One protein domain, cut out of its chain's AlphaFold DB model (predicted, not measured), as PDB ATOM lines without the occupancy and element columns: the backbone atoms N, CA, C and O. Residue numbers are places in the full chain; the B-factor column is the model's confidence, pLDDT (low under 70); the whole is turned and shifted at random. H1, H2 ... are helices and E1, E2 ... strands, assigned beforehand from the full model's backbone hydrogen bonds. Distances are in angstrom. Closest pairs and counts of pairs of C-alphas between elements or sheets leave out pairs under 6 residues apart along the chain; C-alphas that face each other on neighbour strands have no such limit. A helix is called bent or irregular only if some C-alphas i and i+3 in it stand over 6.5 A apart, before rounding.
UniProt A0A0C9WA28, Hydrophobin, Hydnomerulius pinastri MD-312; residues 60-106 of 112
ATOM      1  N   GLY A  60      10.275  -7.782 -13.571       83.94
ATOM      2  CA  GLY A  60      11.292  -8.418 -14.400       83.94
ATOM      3  C   GLY A  60      11.731  -7.533 -15.570       83.94
ATOM      4  O   GLY A  60      11.310  -6.383 -15.676       83.94
ATOM      5  N   PRO A  61      12.583  -8.057 -16.467       82.69
ATOM      6  CA  PRO A  61      13.003  -7.341 -17.667       82.69
ATOM      7  C   PRO A  61      11.823  -7.003 -18.588       82.69
ATOM      8  O   PRO A  61      10.902  -7.804 -18.757       82.69
ATOM      9  N   ILE A  62      11.880  -5.838 -19.238       83.88
ATOM     10  CA  ILE A  62      10.867  -5.422 -20.214       83.88
ATOM     11  C   ILE A  62      11.006  -6.227 -21.510       83.88
ATOM     12  O   ILE A  62      12.091  -6.334 -22.088       83.88
ATOM     13  N   GLN A  63       9.873  -6.726 -22.008       87.19
ATOM     14  CA  GLN A  63       9.795  -7.563 -23.201       87.19
ATOM     15  C   GLN A  63       9.051  -6.842 -24.338       87.19
ATOM     16  O   GLN A  63       8.015  -6.218 -24.118       87.19
ATOM     17  N   CYS A  64       9.549  -6.968 -25.569       89.31
ATOM     18  CA  CYS A  64       8.849  -6.558 -26.787       89.31
ATOM     19  C   CYS A  64       8.131  -7.770 -27.381       89.31
ATOM     20  O   CYS A  64       8.792  -8.732 -27.769       89.31
ATOM     21  N   CYS A  65       6.803  -7.729 -27.451       92.62
ATOM     22  CA  CYS A  65       5.979  -8.826 -27.954       92.62
ATOM     23  C   CYS A  65       5.341  -8.459 -29.295       92.62
ATOM     24  O   CYS A  65       4.878  -7.334 -29.475       92.62
ATOM     25  N   ASN A  66       5.266  -9.418 -30.220       92.06
ATOM     26  CA  ASN A  66       4.597  -9.213 -31.509       92.06
ATOM     27  C   ASN A  66       3.077  -9.041 -31.362       92.06
ATOM     28  O   ASN A  66       2.440  -8.395 -32.192       92.06
ATOM     29  N   SER A  67       2.489  -9.629 -30.317       91.50
ATOM     30  CA  SER A  67       1.068  -9.497 -30.000       91.50
ATOM     31  C   SER A  67       0.835  -9.583 -28.492       91.50
ATOM     32  O   SER A  67       1.563 -10.286 -27.789       91.50
ATOM     33  N   MET A  68      -0.190  -8.874 -28.017       92.69
ATOM     34  CA  MET A  68      -0.722  -8.975 -26.660       92.69
ATOM     35  C   MET A  68      -2.123  -9.573 -26.739       92.69
ATOM     36  O   MET A  68      -2.968  -9.066 -27.478       92.69
ATOM     37  N   GLN A  69      -2.359 -10.632 -25.977       92.38
ATOM     38  CA  GLN A  69      -3.656 -11.278 -25.808       92.38
ATOM     39  C   GLN A  69      -4.097 -11.192 -24.348       92.38
ATOM     40  O   GLN A  69      -3.335 -10.764 -23.481       92.38
ATOM     41  N   THR A  70      -5.334 -11.588 -24.078       93.19
ATOM     42  CA  THR A  70      -5.911 -11.583 -22.736       93.19
ATOM     43  C   THR A  70      -6.252 -13.014 -22.363       93.19
ATOM     44  O   THR A  70      -6.998 -13.656 -23.086       93.19
ATOM     45  N   ALA A  71      -5.736 -13.517 -21.245       92.31
ATOM     46  CA  ALA A  71      -6.074 -14.852 -20.764       92.31
ATOM     47  C   ALA A  71      -7.585 -14.972 -20.497       92.31
ATOM     48  O   ALA A  71      -8.209 -14.043 -19.975       92.31
ATOM     49  N   GLY A  72      -8.170 -16.118 -20.826       87.44
ATOM     50  CA  GLY A  72      -9.593 -16.409 -20.674       87.44
ATOM     51  C   GLY A  72     -10.494 -15.761 -21.731       87.44
ATOM     52  O   GLY A  72     -11.705 -15.699 -21.518       87.44
ATOM     53  N   SER A  73      -9.942 -15.247 -22.839       86.62
ATOM     54  CA  SER A  73     -10.720 -14.724 -23.976       86.62
ATOM     55  C   SER A  73     -11.242 -15.818 -24.917       86.62
ATOM     56  O   SER A  73     -12.076 -15.521 -25.774       86.62
ATOM     57  N   GLY A  74     -10.798 -17.067 -24.758       82.81
ATOM     58  CA  GLY A  74     -11.105 -18.183 -25.653       82.81
ATOM     59  C   GLY A  74     -10.211 -18.241 -26.897       82.81
ATOM     60  O   GLY A  74     -10.572 -18.895 -27.873       82.81
ATOM     61  N   ASP A  75      -9.071 -17.545 -26.881       85.75
ATOM     62  CA  ASP A  75      -8.094 -17.540 -27.971       85.75
ATOM     63  C   ASP A  75      -7.112 -18.723 -27.874       85.75
ATOM     64  O   ASP A  75      -7.038 -19.434 -26.874       85.75
ATOM     65  N   ILE A  76      -6.280 -18.903 -28.907       90.19
ATOM     66  CA  ILE A  76      -5.249 -19.958 -28.958       90.19
ATOM     67  C   ILE A  76      -4.249 -19.903 -27.788       90.19
ATOM     68  O   ILE A  76      -3.612 -20.904 -27.460       90.19
ATOM     69  N   VAL A  77      -4.106 -18.741 -27.147       90.75
ATOM     70  CA  VAL A  77      -3.292 -18.592 -25.938       90.75
ATOM     71  C   VAL A  77      -3.874 -19.403 -24.782       90.75
ATOM     72  O   VAL A  77      -3.101 -20.036 -24.077       90.75
ATOM     73  N   ASP A  78      -5.194 -19.504 -24.628       91.38
ATOM     74  CA  ASP A  78      -5.800 -20.286 -23.541       91.38
ATOM     75  C   ASP A  78      -5.568 -21.790 -23.714       91.38
ATOM     76  O   ASP A  78      -5.286 -22.497 -22.745       91.38
ATOM     77  N   GLU A  79      -5.608 -22.278 -24.957       91.38
ATOM     78  CA  GLU A  79      -5.249 -23.664 -25.268       91.38
ATOM     79  C   GLU A  79      -3.772 -23.931 -24.955       91.38
ATOM     80  O   GLU A  79      -3.438 -24.933 -24.319       91.38
ATOM     81  N   LEU A  80      -2.882 -23.004 -25.324       90.94
ATOM     82  CA  LEU A  80      -1.462 -23.104 -25.001       90.94
ATOM     83  C   LEU A  80      -1.219 -23.093 -23.483       90.94
ATOM     84  O   LEU A  80      -0.459 -23.919 -22.984       90.94
ATOM     85  N   LEU A  81      -1.876 -22.201 -22.739       91.88
ATOM     86  CA  LEU A  81      -1.808 -22.144 -21.275       91.88
ATOM     87  C   LEU A  81      -2.275 -23.465 -20.649       91.88
ATOM     88  O   LEU A  81      -1.599 -23.988 -19.762       91.88
ATOM     89  N   GLY A  82      -3.366 -24.041 -21.162       91.38
ATOM     90  CA  GLY A  82      -3.871 -25.347 -20.739       91.38
ATOM     91  C   GLY A  82      -2.879 -26.484 -20.995       91.38
ATOM     92  O   GLY A  82      -2.650 -27.307 -20.111       91.38
ATOM     93  N   LEU A  83      -2.229 -26.501 -22.165       93.12
ATOM     94  CA  LEU A  83      -1.185 -27.481 -22.498       93.12
ATOM     95  C   LEU A  83       0.061 -27.343 -21.616       93.12
ATOM     96  O   LEU A  83       0.698 -28.345 -21.293       93.12
ATOM     97  N   LEU A  84       0.409 -26.119 -21.217       92.12
ATOM     98  CA  LEU A  84       1.514 -25.851 -20.294       92.12
ATOM     99  C   LEU A  84       1.127 -26.078 -18.820       92.12
ATOM    100  O   LEU A  84       2.002 -26.030 -17.956       92.12
ATOM    101  N   GLY A  85      -0.153 -26.324 -18.521       91.88
ATOM    102  CA  GLY A  85      -0.654 -26.470 -17.154       91.88
ATOM    103  C   GLY A  85      -0.576 -25.177 -16.335       91.88
ATOM    104  O   GLY A  85      -0.439 -25.235 -15.114       91.88
ATOM    105  N   LEU A  86      -0.615 -24.017 -16.995       89.81
ATOM    106  CA  LEU A  86      -0.566 -22.707 -16.351       89.81
ATOM    107  C   LEU A  86      -1.986 -22.214 -16.080       89.81
ATOM    108  O   LEU A  86      -2.711 -21.848 -17.003       89.81
ATOM    109  N   ASP A  87      -2.361 -22.169 -14.804       87.94
ATOM    110  CA  ASP A  87      -3.586 -21.505 -14.358       87.94
ATOM    111  C   ASP A  87      -3.294 -20.012 -14.177       87.94
ATOM    112  O   ASP A  87      -2.592 -19.599 -13.248       87.94
ATOM    113  N   ILE A  88      -3.760 -19.207 -15.131       89.25
ATOM    114  CA  ILE A  88      -3.650 -17.750 -15.096       89.25
ATOM    115  C   ILE A  88      -5.065 -17.182 -15.043       89.25
ATOM    116  O   ILE A  88      -5.928 -17.570 -15.829       89.25
ATOM    117  N   GLY A  89      -5.306 -16.242 -14.128       89.69
ATOM    118  CA  GLY A  89      -6.620 -15.623 -13.974       89.69
ATOM    119  C   GLY A  89      -7.103 -14.951 -15.265       89.69
ATOM    120  O   GLY A  89      -6.337 -14.256 -15.942       89.69
ATOM    121  N   ALA A  90      -8.389 -15.123 -15.582       88.75
ATOM    122  CA  ALA A  90      -9.015 -14.483 -16.733       88.75
ATOM    123  C   ALA A  90      -8.877 -12.950 -16.663       88.75
ATOM    124  O   ALA A  90      -9.007 -12.346 -15.599       88.75
ATOM    125  N   GLY A  91      -8.607 -12.317 -17.804       89.94
ATOM    126  CA  GLY A  91      -8.325 -10.882 -17.898       89.94
ATOM    127  C   GLY A  91      -6.841 -10.515 -17.801       89.94
ATOM    128  O   GLY A  91      -6.496  -9.349 -17.993       89.94
ATOM    129  N   THR A  92      -5.951 -11.477 -17.533       92.12
ATOM    130  CA  THR A  92      -4.507 -11.214 -17.442       92.12
ATOM    131  C   THR A  92      -3.907 -10.989 -18.833       92.12
ATOM    132  O   THR A  92      -4.096 -11.833 -19.710       92.12
ATOM    133  N   PRO A  93      -3.164  -9.895 -19.075       91.88
ATOM    134  CA  PRO A  93      -2.500  -9.675 -20.352       91.88
ATOM    135  C   PRO A  93      -1.316 -10.636 -20.537       91.88
ATOM    136  O   PRO A  93      -0.456 -10.754 -19.665       91.88
ATOM    137  N   VAL A  94      -1.246 -11.286 -21.698       92.75
ATOM    138  CA  VAL A  94      -0.211 -12.259 -22.069       92.75
ATOM    139  C   VAL A  94       0.424 -11.848 -23.395       92.75
ATOM    140  O   VAL A  94      -0.265 -11.611 -24.384       92.75
ATOM    141  N   GLY A  95       1.751 -11.768 -23.427       92.31
ATOM    142  CA  GLY A  95       2.506 -11.478 -24.644       92.31
ATOM    143  C   GLY A  95       2.882 -12.747 -25.408       92.31
ATOM    144  O   GLY A  95       3.331 -13.724 -24.810       92.31
ATOM    145  N   VAL A  96       2.750 -12.727 -26.735       92.12
ATOM    146  CA  VAL A  96       3.123 -13.845 -27.616       92.12
ATOM    147  C   VAL A  96       4.312 -13.450 -28.483       92.12
ATOM    148  O   VAL A  96       4.338 -12.357 -29.053       92.12
ATOM    149  N   SER A  97       5.280 -14.367 -28.621       92.31
ATOM    150  CA  SER A  97       6.513 -14.153 -29.392       92.31
ATOM    151  C   SER A  97       7.248 -12.891 -28.919       92.31
ATOM    152  O   SER A  97       7.307 -11.876 -29.614       92.31
ATOM    153  N   CYS A  98       7.756 -12.953 -27.685       91.31
ATOM    154  CA  CYS A  98       8.415 -11.831 -27.028       91.31
ATOM    155  C   CYS A  98       9.940 -11.961 -27.051       91.31
ATOM    156  O   CYS A  98      10.479 -13.048 -26.854       91.31
ATOM    157  N   SER A  99      10.631 -10.841 -27.248       90.50
ATOM    158  CA  SER A  99      12.088 -10.730 -27.141       90.50
ATOM    159  C   SER A  99      12.472  -9.694 -26.082       90.50
ATOM    160  O   SER A  99      11.782  -8.677 -25.960       90.50
ATOM    161  N   PRO A 100      13.555  -9.916 -25.320       85.75
ATOM    162  CA  PRO A 100      13.985  -8.969 -24.301       85.75
ATOM    163  C   PRO A 100      14.499  -7.666 -24.906       85.75
ATOM    164  O   PRO A 100      15.255  -7.674 -25.880       85.75
ATOM    165  N   ILE A 101      14.118  -6.539 -24.300       82.75
ATOM    166  CA  ILE A 101      14.681  -5.230 -24.635       82.75
ATOM    167  C   ILE A 101      15.947  -5.037 -23.801       82.75
ATOM    168  O   ILE A 101      15.891  -4.699 -22.625       82.75
ATOM    169  N   THR A 102      17.107  -5.275 -24.413       73.31
ATOM    170  CA  THR A 102      18.416  -5.175 -23.740       73.31
ATOM    171  C   THR A 102      19.136  -3.850 -23.996       73.31
ATOM    172  O   THR A 102      20.106  -3.539 -23.307       73.31
ATOM    173  N   ALA A 103      18.681  -3.060 -24.973       65.25
ATOM    174  CA  ALA A 103      19.313  -1.806 -25.364       65.25
ATOM    175  C   ALA A 103      18.507  -0.593 -24.879       65.25
ATOM    176  O   ALA A 103      17.347  -0.399 -25.247       65.25
ATOM    177  N   VAL A 104      19.159   0.267 -24.095       61.44
ATOM    178  CA  VAL A 104      18.635   1.590 -23.740       61.44
ATOM    179  C   VAL A 104      18.480   2.409 -25.027       61.44
ATOM    180  O   VAL A 104      19.433   2.564 -25.785       61.44
ATOM    181  N   GLY A 105      17.278   2.935 -25.281       59.38
ATOM    182  CA  GLY A 105      17.008   3.831 -26.412       59.38
ATOM    183  C   GLY A 105      16.286   3.213 -27.614       59.38
ATOM    184  O   GLY A 105      16.004   3.938 -28.566       59.38
ATOM    185  N   THR A 106      15.908   1.929 -27.586       65.50
ATOM    186  CA  THR A 106      15.066   1.323 -28.645       65.50
ATOM    187  C   THR A 106      13.576   1.667 -28.523       65.50
ATOM    188  O   THR A 106      12.769   1.206 -29.326       65.50
TER     189      THR A 106
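This is residues 60 to 106 of the 112 residues of the protein "Hydrophobin" of Hydnomerulius pinastri MD-312 (UniProt A0A0C9WA28). A narrow two-stranded ribbon, E1 beside E2, is sharply bent partway along, and a short helix, H1, sits at the end of the ribbon where E1 ends and E2 begins. Residues 85 to 92 lead from the helix back to the ribbon, and the last residues, 101 to 106, run on past the ribbon's other end. The printed part has 47 residues, with two named strands and one named helix in the order E1, H1, E2; the sheet's order is E1 - E2, antiparallel, and the class is mixed, helices and strands. The whole is loose, with a radius of gyration of the C-alphas of 12.4 A, and its outline is a rod spanning 35 by 17 by 15 A.

The printed part begins at Gly 60, and strand E1 holds residues 63 to 70, from C-alpha 63 at (9.795, -7.563, -23.201) to C-alpha 70 at (-5.911, -11.583, -22.736), a length of 16.2 A. Helix H1 holds residues 76 to 84 and is 12.5 A long; its first C-alpha, 76, is at (-5.249, -19.958, -28.958). Strand E2 holds residues 93 to 100, 17.0 A from first to last C-alpha, and its last C-alpha is at (13.985, -8.969, -24.301).

E1 and E2 are antiparallel neighbours, with 163 degrees between their N-to-C directions. E1 bends by 93 degrees at residue 66, and E2 bends by 89 degrees at residue 97. The C-alphas of these two residues face each other, 5.7 A apart. Among the backbone pairs within hydrogen-bond range are N 64 and O 99 at 2.8 A and N 94 and O 69 at 2.8 A. E1 and H1 have 1 pair of C-alphas within 8 A, those of Gln 69 and Val 77, 7.3 A apart, while their centres are 15.1 A apart. Residues 76 to 78 of H1 make the pairs of C-alphas within 10 A of the sheet, 6 with E1 and 4 with E2. In H1, every O i to N i+4 pair is within hydrogen-bond range.

The two C-alphas farthest apart are those of Leu 83 and Gly 105, at 36.4 A, and the first and last printed C-alphas, of Gly 60 and Thr 106, are 17.7 A apart. The printed part has no cut. The link from E1 to H1, 5 residues, is tight, and the link from H1 to E2, 8 residues, is short. The mean pLDDT of the printed part is 87.1, and the model's confidence is under 70 at residues 103 to 106.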